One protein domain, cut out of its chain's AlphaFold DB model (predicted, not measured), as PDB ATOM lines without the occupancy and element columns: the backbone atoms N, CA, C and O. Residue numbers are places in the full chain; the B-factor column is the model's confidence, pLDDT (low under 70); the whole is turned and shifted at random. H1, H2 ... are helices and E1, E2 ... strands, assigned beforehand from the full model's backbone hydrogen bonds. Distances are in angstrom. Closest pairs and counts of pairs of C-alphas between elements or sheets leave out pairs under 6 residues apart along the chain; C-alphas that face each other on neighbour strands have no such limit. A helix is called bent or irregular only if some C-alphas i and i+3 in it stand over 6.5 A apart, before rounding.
ATOM      1  N   VAL A  26      52.843   5.157  13.955       44.25
ATOM      2  CA  VAL A  26      51.813   5.016  12.921       44.25
ATOM      3  C   VAL A  26      51.221   3.609  13.047       44.25
ATOM      4  O   VAL A  26      51.486   2.726  12.240       44.25
ATOM      5  N   SER A  27      50.432   3.383  14.094       48.03
ATOM      6  CA  SER A  27      49.397   2.351  14.092       48.03
ATOM      7  C   SER A  27      48.106   3.066  13.727       48.03
ATOM      8  O   SER A  27      47.572   3.800  14.558       48.03
ATOM      9  N   LEU A  28      47.654   2.946  12.471       58.94
ATOM     10  CA  LEU A  28      46.406   3.564  12.010       58.94
ATOM     11  C   LEU A  28      45.272   3.210  12.992       58.94
ATOM     12  O   LEU A  28      44.792   2.082  13.002       58.94
ATOM     13  N   GLY A  29      44.885   4.171  13.836       72.19
ATOM     14  CA  GLY A  29      43.781   4.044  14.791       72.19
ATOM     15  C   GLY A  29      44.130   3.642  16.228       72.19
ATOM     16  O   GLY A  29      43.200   3.399  16.985       72.19
ATOM     17  N   VAL A  30      45.402   3.591  16.647       82.88
ATOM     18  CA  VAL A  30      45.775   3.363  18.064       82.88
ATOM     19  C   VAL A  30      46.799   4.404  18.512       82.88
ATOM     20  O   VAL A  30      47.819   4.589  17.853       82.88
ATOM     21  N   ASN A  31      46.541   5.090  19.631       90.94
ATOM     22  CA  ASN A  31      47.465   6.057  20.237       90.94
ATOM     23  C   ASN A  31      47.580   5.934  21.768       90.94
ATOM     24  O   ASN A  31      47.889   6.908  22.451       90.94
ATOM     25  N   ILE A  32      47.371   4.732  22.314       89.75
ATOM     26  CA  ILE A  32      47.464   4.458  23.760       89.75
ATOM     27  C   ILE A  32      48.721   5.087  24.378       89.75
ATOM     28  O   ILE A  32      48.625   5.753  25.398       89.75
ATOM     29  N   GLY A  33      49.885   4.957  23.732       88.12
ATOM     30  CA  GLY A  33      51.156   5.481  24.244       88.12
ATOM     31  C   GLY A  33      51.251   7.008  24.365       88.12
ATOM     32  O   GLY A  33      52.093   7.482  25.120       88.12
ATOM     33  N   SER A  34      50.412   7.775  23.660       91.25
ATOM     34  CA  SER A  34      50.376   9.246  23.747       91.25
ATOM     35  C   SER A  34      49.320   9.768  24.713       91.25
ATOM     36  O   SER A  34      49.271  10.964  24.979       91.25
ATOM     37  N   GLN A  35      48.427   8.906  25.196       94.75
ATOM     38  CA  GLN A  35      47.454   9.318  26.195       94.75
ATOM     39  C   GLN A  35      48.198   9.647  27.505       94.75
ATOM     40  O   GLN A  35      49.194   9.017  27.833       94.75
ATOM     41  N   PRO A  36      47.809  10.683  28.253       95.06
ATOM     42  CA  PRO A  36      48.390  10.935  29.564       95.06
ATOM     43  C   PRO A  36      47.832   9.950  30.595       95.06
ATOM     44  O   PRO A  36      46.718   9.452  30.459       95.06
ATOM     45  N   SER A  37      48.550   9.743  31.698       94.94
ATOM     46  CA  SER A  37      48.133   8.848  32.790       94.94
ATOM     47  C   SER A  37      46.804   9.248  33.453       94.94
ATOM     48  O   SER A  37      46.071   8.393  33.945       94.94
ATOM     49  N   TRP A  38      46.462  10.538  33.432       96.69
ATOM     50  CA  TRP A  38      45.160  11.050  33.867       96.69
ATOM     51  C   TRP A  38      44.049  10.853  32.817       96.69
ATOM     52  O   TRP A  38      42.885  11.128  33.102       96.69
ATOM     53  N   GLY A  39      44.381  10.345  31.621       97.25
ATOM     54  CA  GLY A  39      43.490   9.935  30.527       97.25
ATOM     55  C   GLY A  39      42.420   8.913  30.954       97.25
ATOM     56  O   GLY A  39      42.576   8.283  32.000       97.25
ATOM     57  N   PRO A  40      41.277   8.781  30.248       97.50
ATOM     58  CA  PRO A  40      40.225   7.854  30.640       97.50
ATOM     59  C   PRO A  40      40.579   6.462  30.134       97.50
ATOM     60  O   PRO A  40      41.139   6.313  29.051       97.50
ATOM     61  N   VAL A  41      40.226   5.436  30.896       96.62
ATOM     62  CA  VAL A  41      40.339   4.063  30.391       96.62
ATOM     63  C   VAL A  41      39.307   3.794  29.293       96.62
ATOM     64  O   VAL A  41      38.293   4.486  29.194       96.62
ATOM     65  N   GLY A  42      39.538   2.743  28.505       94.56
ATOM     66  CA  GLY A  42      38.557   2.228  27.543       94.56
ATOM     67  C   GLY A  42      38.720   2.747  26.115       94.56
ATOM     68  O   GLY A  42      37.916   2.394  25.260       94.56
ATOM     69  N   TYR A  43      39.771   3.524  25.841       94.81
ATOM     70  CA  TYR A  43      40.031   4.086  24.517       94.81
ATOM     71  C   TYR A  43      41.412   3.681  24.015       94.81
ATOM     72  O   TYR A  43      42.433   4.037  24.607       94.81
ATOM     73  N   ASP A  44      41.442   2.973  22.889       93.12
ATOM     74  CA  ASP A  44      42.692   2.674  22.184       93.12
ATOM     75  C   ASP A  44      43.167   3.880  21.362       93.12
ATOM     76  O   ASP A  44      44.352   4.009  21.044       93.12
ATOM     77  N   HIS A  45      42.251   4.812  21.084       94.81
ATOM     78  CA  HIS A  45      42.512   6.054  20.383       94.81
ATOM     79  C   HIS A  45      41.697   7.220  20.941       94.81
ATOM     80  O   HIS A  45      40.490   7.102  21.168       94.81
ATOM     81  N   ALA A  46      42.366   8.355  21.117       96.94
ATOM     82  CA  ALA A  46      41.755   9.621  21.488       96.94
ATOM     83  C   ALA A  46      42.465  10.786  20.789       96.94
ATOM     84  O   ALA A  46      43.670  10.947  20.967       96.94
ATOM     85  N   ASP A  47      41.740  11.629  20.054       96.81
ATOM     86  CA  ASP A  47      42.299  12.869  19.496       96.81
ATOM     87  C   ASP A  47      42.295  13.993  20.535       96.81
ATOM     88  O   ASP A  47      43.294  14.697  20.733       96.81
ATOM     89  N   TYR A  48      41.161  14.147  21.223       98.56
ATOM     90  CA  TYR A  48      40.950  15.182  22.222       98.56
ATOM     91  C   TYR A  48      40.249  14.656  23.469       98.56
ATOM     92  O   TYR A  48      39.347  13.821  23.401       98.56
ATOM     93  N   TYR A  49      40.597  15.243  24.608       98.69
ATOM     94  CA  TYR A  49      39.790  15.198  25.819       98.69
ATOM     95  C   TYR A  49      39.097  16.536  26.021       98.69
ATOM     96  O   TYR A  49      39.760  17.556  26.183       98.69
ATOM     97  N   TYR A  50      37.771  16.542  26.038       98.75
ATOM     98  CA  TYR A  50      37.004  17.680  26.523       98.75
ATOM     99  C   TYR A  50      36.863  17.600  28.042       98.75
ATOM    100  O   TYR A  50      36.474  16.560  28.576       98.75
ATOM    101  N   LEU A  51      37.192  18.704  28.711       98.44
ATOM    102  CA  LEU A  51      37.165  18.911  30.156       98.44
ATOM    103  C   LEU A  51      35.952  19.798  30.482       98.44
ATOM    104  O   LEU A  51      36.049  21.024  30.339       98.44
ATOM    105  N   PRO A  52      34.804  19.218  30.887       98.12
ATOM    106  CA  PRO A  52      33.560  19.965  31.047       98.12
ATOM    107  C   PRO A  52      33.657  21.063  32.106       98.12
ATOM    108  O   PRO A  52      33.136  22.155  31.889       98.12
ATOM    109  N   ASP A  53      34.355  20.809  33.217       97.50
ATOM    110  CA  ASP A  53      34.461  21.742  34.351       97.50
ATOM    111  C   ASP A  53      35.053  23.097  33.966       97.50
ATOM    112  O   ASP A  53      34.625  24.132  34.472       97.50
ATOM    113  N   ILE A  54      36.012  23.089  33.039       97.31
ATOM    114  CA  ILE A  54      36.777  24.273  32.632       97.31
ATOM    115  C   ILE A  54      36.600  24.621  31.149       97.31
ATOM    116  O   ILE A  54      37.349  25.438  30.613       97.31
ATOM    117  N   ASN A  55      35.634  23.988  30.474       97.19
ATOM    118  CA  ASN A  55      35.326  24.170  29.052       97.19
ATOM    119  C   ASN A  55      36.578  24.209  28.156       97.19
ATOM    120  O   ASN A  55      36.795  25.151  27.392       97.19
ATOM    121  N   THR A  56      37.450  23.218  28.326       98.19
ATOM    122  CA  THR A  56      38.771  23.174  27.689       98.19
ATOM    123  C   THR A  56      38.951  21.851  26.966       98.19
ATOM    124  O   THR A  56      38.485  20.812  27.425       98.19
ATOM    125  N   TYR A  57      39.660  21.878  25.847       98.56
ATOM    126  CA  TYR A  57      40.058  20.686  25.111       98.56
ATOM    127  C   TYR A  57      41.532  20.409  25.367       98.56
ATOM    128  O   TYR A  57      42.332  21.334  25.410       98.56
ATOM    129  N   TYR A  58      41.916  19.151  25.497       98.38
ATOM    130  CA  TYR A  58      43.306  18.723  25.523       98.38
ATOM    131  C   TYR A  58      43.559  17.833  24.316       98.38
ATOM    132  O   TYR A  58      42.932  16.787  24.188       98.38
ATOM    133  N   SER A  59      44.447  18.250  23.422       97.88
ATOM    134  CA  SER A  59      44.903  17.427  22.311       97.88
ATOM    135  C   SER A  59      45.850  16.362  22.834       97.88
ATOM    136  O   SER A  59      46.926  16.678  23.345       97.88
ATOM    137  N   VAL A  60      45.455  15.104  22.681       97.12
ATOM    138  CA  VAL A  60      46.252  13.952  23.101       97.12
ATOM    139  C   VAL A  60      47.535  13.830  22.269       97.12
ATOM    140  O   VAL A  60      48.602  13.728  22.868       97.12
ATOM    141  N   PRO A  61      47.512  13.927  20.920       93.56
ATOM    142  CA  PRO A  61      48.739  13.801  20.135       93.56
ATOM    143  C   PRO A  61      49.760  14.908  20.424       93.56
ATOM    144  O   PRO A  61      50.950  14.634  20.574       93.56
ATOM    145  N   THR A  62      49.317  16.169  20.520       95.31
ATOM    146  CA  THR A  62      50.237  17.315  20.658       95.31
ATOM    147  C   THR A  62      50.483  17.747  22.099       95.31
ATOM    148  O   THR A  62      51.321  18.618  22.323       95.31
ATOM    149  N   HIS A  63      49.792  17.149  23.073       96.56
ATOM    150  CA  HIS A  63      49.877  17.488  24.495       96.56
ATOM    151  C   HIS A  63      49.607  18.977  24.781       96.56
ATOM    152  O   HIS A  63      50.267  19.602  25.614       96.56
ATOM    153  N   GLN A  64      48.637  19.560  24.073       97.69
ATOM    154  CA  GLN A  64      48.275  20.974  24.177       97.69
ATOM    155  C   GLN A  64      46.828  21.157  24.618       97.69
ATOM    156  O   GLN A  64      45.928  20.470  24.143       97.69
ATOM    157  N   TYR A  65      46.592  22.154  25.457       98.25
ATOM    158  CA  TYR A  65      45.269  22.646  25.798       98.25
ATOM    159  C   TYR A  65      44.771  23.623  24.735       98.25
ATOM    160  O   TYR A  65      45.556  24.390  24.179       98.25
ATOM    161  N   VAL A  66      43.464  23.619  24.490       98.31
ATOM    162  CA  VAL A  66      42.736  24.588  23.675       98.31
ATOM    163  C   VAL A  66      41.578  25.126  24.501       98.31
ATOM    164  O   VAL A  66      40.667  24.380  24.858       98.31
ATOM    165  N   TYR A  67      41.618  26.411  24.825       97.25
ATOM    166  CA  TYR A  67      40.592  27.074  25.629       97.25
ATOM    167  C   TYR A  67      40.242  28.433  25.031       97.25
ATOM    168  O   TYR A  67      41.006  29.009  24.251       97.25
ATOM    169  N   TYR A  68      39.062  28.934  25.382       96.38
ATOM    170  CA  TYR A  68      38.567  30.208  24.885       96.38
ATOM    171  C   TYR A  68      38.966  31.344  25.829       96.38
ATOM    172  O   TYR A  68      38.653  31.310  27.018       96.38
ATOM    173  N   GLN A  69      39.649  32.359  25.305       95.00
ATOM    174  CA  GLN A  69      40.010  33.567  26.044       95.00
ATOM    175  C   GLN A  69      40.104  34.751  25.079       95.00
ATOM    176  O   GLN A  69      40.639  34.621  23.981       95.00
ATOM    177  N   ASN A  70      39.633  35.929  25.500       94.06
ATOM    178  CA  ASN A  70      39.697  37.172  24.717       94.06
ATOM    179  C   ASN A  70      39.130  37.005  23.298       94.06
ATOM    180  O   ASN A  70      39.773  37.346  22.308       94.06
ATOM    181  N   ASN A  71      37.929  36.434  23.220       95.19
ATOM    182  CA  ASN A  71      37.196  36.192  21.981       95.19
ATOM    183  C   ASN A  71      37.866  35.242  20.966       95.19
ATOM    184  O   ASN A  71      37.453  35.188  19.807       95.19
ATOM    185  N   ARG A  72      38.874  34.466  21.381       96.81
ATOM    186  CA  ARG A  72      39.593  33.531  20.507       96.81
ATOM    187  C   ARG A  72      39.947  32.226  21.211       96.81
ATOM    188  O   ARG A  72      40.080  32.168  22.430       96.81
ATOM    189  N   TRP A  73      40.156  31.187  20.411       97.56
ATOM    190  CA  TRP A  73      40.717  29.920  20.867       97.56
ATOM    191  C   TRP A  73      42.237  30.018  20.941       97.56
ATOM    192  O   TRP A  73      42.888  30.418  19.976       97.56
ATOM    193  N   ILE A  74      42.803  29.665  22.090       96.94
ATOM    194  CA  ILE A  74      44.242  29.720  22.350       96.94
ATOM    195  C   ILE A  74      44.749  28.300  22.561       96.94
ATOM    196  O   ILE A  74      44.123  27.536  23.292       96.94
ATOM    197  N   ARG A  75      45.889  27.962  21.945       97.56
ATOM    198  CA  ARG A  75      46.589  26.692  22.162       97.56
ATOM    199  C   ARG A  75      47.825  26.889  23.035       97.56
ATOM    200  O   ARG A  75      48.665  27.726  22.712       97.56
ATOM    201  N   THR A  76      47.963  26.113  24.105       97.12
ATOM    202  CA  THR A  76      49.102  26.199  25.038       97.12
ATOM    203  C   THR A  76      49.499  24.824  25.565       97.12
ATOM    204  O   THR A  76      48.704  23.895  25.570       97.12
ATOM    205  N   VAL A  77      50.731  24.679  26.051       96.12
ATOM    206  CA  VAL A  77      51.202  23.427  26.685       96.12
ATOM    207  C   VAL A  77      50.746  23.276  28.140       96.12
ATOM    208  O   VAL A  77      50.779  22.185  28.699       96.12
ATOM    209  N   SER A  78      50.306  24.367  28.761       94.56
ATOM    210  CA  SER A  78      49.833  24.413  30.142       94.56
ATOM    211  C   SER A  78      48.483  25.113  30.229       94.56
ATOM    212  O   SER A  78      48.178  25.998  29.428       94.56
ATOM    213  N   LEU A  79      47.679  24.729  31.218       92.62
ATOM    214  CA  LEU A  79      46.452  25.446  31.546       92.62
ATOM    215  C   LEU A  79      46.765  26.891  31.983       92.62
ATOM    216  O   LEU A  79      47.828  27.142  32.563       92.62
ATOM    217  N   PRO A  80      45.855  27.850  31.732       89.88
ATOM    218  CA  PRO A  80      46.000  29.212  32.229       89.88
ATOM    219  C   PRO A  80      46.030  29.235  33.763       89.88
ATOM    220  O   PRO A  80      45.451  28.371  34.423       89.88
ATOM    221  N   ALA A  81      46.665  30.259  34.341       90.25
ATOM    222  CA  ALA A  81      46.861  30.376  35.791       90.25
ATOM    223  C   ALA A  81      45.550  30.307  36.600       90.25
ATOM    224  O   ALA A  81      45.547  29.807  37.724       90.25
ATOM    225  N   THR A  82      44.430  30.740  36.013       92.38
ATOM    226  CA  THR A  82      43.082  30.626  36.592       92.38
ATOM    227  C   THR A  82      42.701  29.183  36.939       92.38
ATOM    228  O   THR A  82      41.971  28.956  37.897       92.38
ATOM    229  N   TYR A  83      43.236  28.196  36.215       93.81
ATOM    230  CA  TYR A  83      42.979  26.769  36.424       93.81
ATOM    231  C   TYR A  83      44.165  26.035  37.062       93.81
ATOM    232  O   TYR A  83      44.248  24.815  36.985       93.81
ATOM    233  N   ARG A  84      45.083  26.747  37.734       88.31
ATOM    234  CA  ARG A  84      46.264  26.136  38.379       88.31
ATOM    235  C   ARG A  84      45.930  25.051  39.412       88.31
ATOM    236  O   ARG A  84      46.746  24.172  39.649       88.31
ATOM    237  N   ASN A  85      44.751  25.138  40.030       92.50
ATOM    238  CA  ASN A  85      44.278  24.206  41.056       92.50
ATOM    239  C   ASN A  85      43.365  23.111  40.479       92.50
ATOM    240  O   ASN A  85      42.756  22.363  41.238       92.50
ATOM    241  N   TYR A  86      43.209  23.049  39.155       96.00
ATOM    242  CA  TYR A  86      42.378  22.044  38.510       96.00
ATOM    243  C   TYR A  86      43.070  20.679  38.546       96.00
ATOM    244  O   TYR A  86      44.176  20.517  38.026       96.00
ATOM    245  N   ASP A  87      42.417  19.696  39.159       96.31
ATOM    246  CA  ASP A  87      42.958  18.347  39.294       96.31
ATOM    247  C   ASP A  87      42.532  17.465  38.113       96.31
ATOM    248  O   ASP A  87      41.423  16.927  38.071       96.31
ATOM    249  N   LEU A  88      43.444  17.278  37.158       96.81
ATOM    250  CA  LEU A  88      43.237  16.412  35.993       96.81
ATOM    251  C   LEU A  88      43.037  14.936  36.363       96.81
ATOM    252  O   LEU A  88      42.393  14.211  35.612       96.81
ATOM    253  N   TYR A  89      43.574  14.477  37.499       97.19
ATOM    254  CA  TYR A  89      43.464  13.078  37.922       97.19
ATOM    255  C   TYR A  89      42.106  12.750  38.535       97.19
ATOM    256  O   TYR A  89      41.752  11.578  38.625       97.19
ATOM    257  N   ARG A  90      41.363  13.768  38.975       96.69
ATOM    258  CA  ARG A  90      40.042  13.604  39.590       96.69
ATOM    259  C   ARG A  90      38.909  14.115  38.724       96.69
ATOM    260  O   ARG A  90      37.762  13.824  39.025       96.69
ATOM    261  N   SER A  91      39.189  14.881  37.682       96.25
ATOM    262  CA  SER A  91      38.138  15.461  36.852       96.25
ATOM    263  C   SER A  91      37.672  14.518  35.745       96.25
ATOM    264  O   SER A  91      38.460  13.774  35.156       96.25
ATOM    265  N   TYR A  92      36.382  14.585  35.421       98.38
ATOM    266  CA  TYR A  92      35.817  13.846  34.299       98.38
ATOM    267  C   TYR A  92      36.288  14.418  32.961       98.38
ATOM    268  O   TYR A  92      36.329  15.635  32.763       98.38
ATOM    269  N   LYS A  93      36.564  13.542  31.992       98.00
ATOM    270  CA  LYS A  93      36.799  13.956  30.606       98.00
ATOM    271  C   LYS A  93      36.136  13.067  29.584       98.00
ATOM    272  O   LYS A  93      35.964  11.865  29.774       98.00
ATOM    273  N   VAL A  94      35.777  13.700  28.479       98.56
ATOM    274  CA  VAL A  94      35.092  13.068  27.360       98.56
ATOM    275  C   VAL A  94      36.046  12.968  26.185       98.56
ATOM    276  O   VAL A  94      36.647  13.968  25.798       98.56
ATOM    277  N   VAL A  95      36.174  11.777  25.609       98.50
ATOM    278  CA  VAL A  95      36.952  11.582  24.383       98.50
ATOM    279  C   VAL A  95      36.169  12.118  23.190       98.50
ATOM    280  O   VAL A  95      34.987  11.814  23.027       98.50
ATOM    281  N   ILE A  96      36.826  12.929  22.365       98.31
ATOM    282  CA  ILE A  96      36.276  13.470  21.122       98.31
ATOM    283  C   ILE A  96      37.276  13.207  19.999       98.31
ATOM    284  O   ILE A  96      38.395  13.717  20.035       98.31
ATOM    285  N   ASN A  97      36.836  12.446  18.997       97.19
ATOM    286  CA  ASN A  97      37.607  12.080  17.807       97.19
ATOM    287  C   ASN A  97      37.058  12.827  16.583       97.19
ATOM    288  O   ASN A  97      36.495  12.242  15.660       97.19
ATOM    289  N   GLU A  98      37.133  14.156  16.639       93.81
ATOM    290  CA  GLU A  98      36.770  15.054  15.544       93.81
ATOM    291  C   GLU A  98      37.874  16.097  15.357       93.81
ATOM    292  O   GLU A  98      38.569  16.478  16.303       93.81
ATOM    293  N   ARG A  99      38.010  16.607  14.129       93.19
ATOM    294  CA  ARG A  99      38.923  17.715  13.841       93.19
ATOM    295  C   ARG A  99      38.409  18.993  14.496       93.19
ATOM    296  O   ARG A  99      37.271  19.389  14.272       93.19
ATOM    297  N   GLU A 100      39.284  19.652  15.247       95.31
ATOM    298  CA  GLU A 100      39.057  20.985  15.817       95.31
ATOM    299  C   GLU A 100      37.736  21.131  16.601       95.31
ATOM    300  O   GLU A 100      36.918  22.006  16.302       95.31
ATOM    301  N   PRO A 101      37.506  20.301  17.638       97.50
ATOM    302  CA  PRO A 101      36.202  20.196  18.295       97.50
ATOM    303  C   PRO A 101      35.731  21.495  18.967       97.50
ATOM    304  O   PRO A 101      34.530  21.698  19.136       97.50
ATOM    305  N   TRP A 102      36.645  22.412  19.289       97.81
ATOM    306  CA  TRP A 102      36.323  23.733  19.836       97.81
ATOM    307  C   TRP A 102      35.562  24.638  18.855       97.81
ATOM    308  O   TRP A 102      34.862  25.555  19.280       97.81
ATOM    309  N   LEU A 103      35.624  24.378  17.543       97.38
ATOM    310  CA  LEU A 103      34.788  25.088  16.565       97.38
ATOM    311  C   LEU A 103      33.295  24.769  16.743       97.38
ATOM    312  O   LEU A 103      32.441  25.523  16.283       97.38
ATOM    313  N   ARG A 104      32.982  23.673  17.443       97.12
ATOM    314  CA  ARG A 104      31.630  23.220  17.796       97.12
ATOM    315  C   ARG A 104      31.427  23.203  19.316       97.12
ATOM    316  O   ARG A 104      30.672  22.377  19.834       97.12
ATOM    317  N   ASP A 105      32.103  24.094  20.046       97.50
ATOM    318  CA  ASP A 105      32.076  24.140  21.516       97.50
ATOM    319  C   ASP A 105      30.666  24.228  22.093       97.50
ATOM    320  O   ASP A 105      30.338  23.518  23.039       97.50
ATOM    321  N   ASN A 106      29.784  25.007  21.466       97.44
ATOM    322  CA  ASN A 106      28.384  25.112  21.870       97.44
ATOM    323  C   ASN A 106      27.675  23.745  21.936       97.44
ATOM    324  O   ASN A 106      26.894  23.505  22.859       97.44
ATOM    325  N   ILE A 107      27.967  22.839  20.998       98.06
ATOM    326  CA  ILE A 107      27.397  21.490  20.958       98.06
ATOM    327  C   ILE A 107      27.961  20.652  22.103       98.06
ATOM    328  O   ILE A 107      27.194  20.052  22.854       98.06
ATOM    329  N   TYR A 108      29.285  20.620  22.262       98.25
ATOM    330  CA  TYR A 108      29.938  19.777  23.266       98.25
ATOM    331  C   TYR A 108      29.676  20.240  24.693       98.25
ATOM    332  O   TYR A 108      29.333  19.424  25.548       98.25
ATOM    333  N   ARG A 109      29.733  21.550  24.928       97.88
ATOM    334  CA  ARG A 109      29.412  22.165  26.212       97.88
ATOM    335  C   ARG A 109      27.996  21.853  26.662       97.88
ATOM    336  O   ARG A 109      27.784  21.563  27.833       97.88
ATOM    337  N   THR A 110      27.040  21.881  25.734       98.25
ATOM    338  CA  THR A 110      25.644  21.539  26.031       98.25
ATOM    339  C   THR A 110      25.486  20.038  26.254       98.25
ATOM    340  O   THR A 110      24.949  19.617  27.274       98.25
ATOM    341  N   ARG A 111      26.009  19.216  25.335       98.50
ATOM    342  CA  ARG A 111      25.896  17.750  25.380       98.50
ATOM    343  C   ARG A 111      26.490  17.152  26.656       98.50
ATOM    344  O   ARG A 111      25.969  16.169  27.170       98.50
ATOM    345  N   TYR A 112      27.584  17.726  27.147       98.44
ATOM    346  CA  TYR A 112      28.373  17.175  28.247       98.44
ATOM    347  C   TYR A 112      28.274  17.990  29.541       98.44
ATOM    348  O   TYR A 112      29.041  17.747  30.472       98.44
ATOM    349  N   ALA A 113      27.308  18.910  29.640       98.00
ATOM    350  CA  ALA A 113      27.093  19.738  30.827       98.00
ATOM    351  C   ALA A 113      26.903  18.907  32.111       98.00
ATOM    352  O   ALA A 113      27.450  19.258  33.153       98.00
ATOM    353  N   ASN A 114      26.203  17.772  32.017       97.88
ATOM    354  CA  ASN A 114      25.915  16.883  33.150       97.88
ATOM    355  C   ASN A 114      27.142  16.118  33.679       97.88
ATOM    356  O   ASN A 114      27.042  15.433  34.692       97.88
ATOM    357  N   TYR A 115      28.291  16.194  32.999       98.00
ATOM    358  CA  TYR A 115      29.535  15.591  33.481       98.00
ATOM    359  C   TYR A 115      30.357  16.533  34.369       98.00
ATOM    360  O   TYR A 115      31.356  16.099  34.940       98.00
ATOM    361  N   LYS A 116      29.955  17.804  34.504       97.50
ATOM    362  CA  LYS A 116      30.622  18.747  35.409       97.50
ATOM    363  C   LYS A 116      30.551  18.267  36.861       97.50
ATOM    364  O   LYS A 116      29.501  17.816  37.311       97.50
ATOM    365  N   GLY A 117      31.662  18.374  37.585       97.38
ATOM    366  CA  GLY A 117      31.796  17.964  38.985       97.38
ATOM    367  C   GLY A 117      31.809  16.449  39.209       97.38
ATOM    368  O   GLY A 117      31.720  16.000  40.350       97.38
ATOM    369  N   ARG A 118      31.892  15.640  38.146       97.56
ATOM    370  CA  ARG A 118      32.038  14.190  38.289       97.56
ATOM    371  C   ARG A 118      33.487  13.797  38.520       97.56
ATOM    372  O   ARG A 118      34.400  14.305  37.869       97.56
ATOM    373  N   HIS A 119      33.661  12.827  39.412       96.50
ATOM    374  CA  HIS A 119      34.965  12.355  39.879       96.50
ATOM    375  C   HIS A 119      35.077  10.823  39.917       96.50
ATOM    376  O   HIS A 119      36.029  10.274  40.461       96.50
ATOM    377  N   ASP A 120      34.095  10.123  39.349       95.62
ATOM    378  CA  ASP A 120      33.952   8.665  39.372       95.62
ATOM    379  C   ASP A 120      34.606   7.963  38.169       95.62
ATOM    380  O   ASP A 120      34.528   6.743  38.030       95.62
ATOM    381  N   GLN A 121      35.254   8.718  37.279       97.50
ATOM    382  CA  GLN A 121      35.867   8.168  36.075       97.50
ATOM    383  C   GLN A 121      37.194   7.473  36.389       97.50
ATOM    384  O   GLN A 121      38.153   8.111  36.822       97.50
ATOM    385  N   LEU A 122      37.285   6.179  36.068       97.06
ATOM    386  CA  LEU A 122      38.550   5.452  36.135       97.06
ATOM    387  C   LEU A 122      39.540   6.000  35.096       97.06
ATOM    388  O   LEU A 122      39.220   6.175  33.913       97.06
ATOM    389  N   ILE A 123      40.760   6.259  35.551       97.19
ATOM    390  CA  ILE A 123      41.843   6.799  34.732       97.19
ATOM    391  C   ILE A 123      42.897   5.743  34.435       97.19
ATOM    392  O   ILE A 123      43.000   4.727  35.123       97.19
ATOM    393  N   ILE A 124      43.717   6.010  33.423       95.69
ATOM    394  CA  ILE A 124      44.720   5.058  32.964       95.69
ATOM    395  C   ILE A 124      45.733   4.706  34.064       95.69
ATOM    396  O   ILE A 124      46.054   3.532  34.228       95.69
ATOM    397  N   ARG A 125      46.198   5.689  34.848       94.12
ATOM    398  CA  ARG A 125      47.131   5.475  35.970       94.12
ATOM    399  C   ARG A 125      46.653   4.382  36.931       94.12
ATOM    400  O   ARG A 125      47.463   3.593  37.402       94.12
ATOM    401  N   ASP A 126      45.353   4.368  37.207       94.00
ATOM    402  CA  ASP A 126      44.736   3.523  38.232       94.00
ATOM    403  C   ASP A 126      44.142   2.234  37.623       94.00
ATOM    404  O   ASP A 126      43.545   1.414  38.321       94.00
ATOM    405  N   SER A 127      44.319   2.037  36.312       92.88
ATOM    406  CA  SER A 127      43.860   0.857  35.587       92.88
ATOM    407  C   SER A 127      44.748  -0.359  35.843       92.88
ATOM    408  O   SER A 127      45.968  -0.259  35.959       92.88
ATOM    409  N   LYS A 128      44.123  -1.540  35.853       91.50
ATOM    410  CA  LYS A 128      44.804  -2.845  35.898       91.50
ATOM    411  C   LYS A 128      44.900  -3.516  34.524       91.50
ATOM    412  O   LYS A 128      45.379  -4.641  34.437       91.50
ATOM    413  N   ASP A 129      44.412  -2.852  33.479       90.50
ATOM    414  CA  ASP A 129      44.412  -3.381  32.118       90.50
ATOM    415  C   ASP A 129      45.847  -3.479  31.571       90.50
ATOM    416  O   ASP A 129      46.655  -2.551  31.694       90.50
ATOM    417  N   GLU A 130      46.165  -4.620  30.960       87.88
ATOM    418  CA  GLU A 130      47.498  -4.945  30.462       87.88
ATOM    419  C   GLU A 130      47.979  -3.940  29.410       87.88
ATOM    420  O   GLU A 130      49.165  -3.589  29.394       87.88
ATOM    421  N   LYS A 131      47.065  -3.393  28.596       87.50
ATOM    422  CA  LYS A 131      47.418  -2.410  27.561       87.50
ATOM    423  C   LYS A 131      48.006  -1.112  28.125       87.50
ATOM    424  O   LYS A 131      48.730  -0.410  27.424       87.50
ATOM    425  N   TYR A 132      47.754  -0.820  29.402       87.88
ATOM    426  CA  TYR A 132      48.286   0.350  30.101       87.88
ATOM    427  C   TYR A 132      49.446   0.025  31.053       87.88
ATOM    428  O   TYR A 132      50.002   0.924  31.687       87.88
ATOM    429  N   ARG A 133      49.870  -1.243  31.145       81.00
ATOM    430  CA  ARG A 133      50.863  -1.709  32.129       81.00
ATOM    431  C   ARG A 133      52.204  -0.975  32.052       81.00
ATOM    432  O   ARG A 133      52.837  -0.743  33.076       81.00
ATOM    433  N   ASN A 134      52.620  -0.589  30.849       75.38
ATOM    434  CA  ASN A 134      53.889   0.105  30.608       75.38
ATOM    435  C   ASN A 134      53.724   1.627  30.456       75.38
ATOM    436  O   ASN A 134      54.647   2.303  30.015       75.38
ATOM    437  N   HIS A 135      52.550   2.177  30.772       72.06
ATOM    438  CA  HIS A 135      52.236   3.568  30.454       72.06
ATOM    439  C   HIS A 135      52.854   4.587  31.425       72.06
ATOM    440  O   HIS A 135      52.986   5.762  31.096       72.06
ATOM    441  N   TRP A 136      53.247   4.142  32.622       62.88
ATOM    442  CA  TRP A 136      53.777   5.005  33.685       62.88
ATOM    443  C   TRP A 136      55.054   4.465  34.345       62.88
ATOM    444  O   TRP A 136      55.815   5.243  34.925       62.88
ATOM    445  N   ASP A 137      55.330   3.160  34.249       57.72
ATOM    446  CA  ASP A 137      56.575   2.583  34.755       57.72
ATOM    447  C   ASP A 137      57.682   2.736  33.707       57.72
ATOM    448  O   ASP A 137      57.809   1.950  32.770       57.72
TER     449      ASP A 137
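This is residues 26 to 137 of the 187 residues of an uncharacterized protein of Mucilaginibacter sp. OK268 (UniProt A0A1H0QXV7). Little regular structure is present: a strongly twisted antiparallel sheet, order E4, E3, E2, E1, E5, has H1 over one face, two layers, with long loops besides. Of 112 printed residues, 33 are in named elements, E1 to E5 then H1, a mixed class. It is compact, radius of gyration of the C-alphas 13.8 A, spanning 43 by 30 by 26 A.

E1, residues 48 to 51, E2, 56 to 59, E3, 64 to 69, and E4, 72 to 76, form a meander, successive antiparallel hairpins. Within hydrogen-bond range are N 49 and O 58, 2.8 A, N 66 and O 57, 2.7 A, and N 65 and O 76, 2.7 A. E5, residues 94 to 96, neighbours E1, with N 50 and O 94 2.8 A apart. H1, residues 101 to 111, is irregular, C-alphas 103 and 106 being 8.3 A apart, with 4 of 7 O i to N i+4 pairs within range. Its height over the sheet is 8.9 A; the C-alphas of Tyr 57 and Trp 102, its closest to E2, are 7.1 A apart.

E1 begins at C-alpha 48 (40.950, 15.182, 22.222). E3 measures 15.2 A. H1, 12.7 A, ends at C-alpha 111 (25.896, 17.750, 25.380).

The printed part has no cut. E4 to E5 is a long link. Residues 26 to 28 and 136 to 137 have pLDDT under 70.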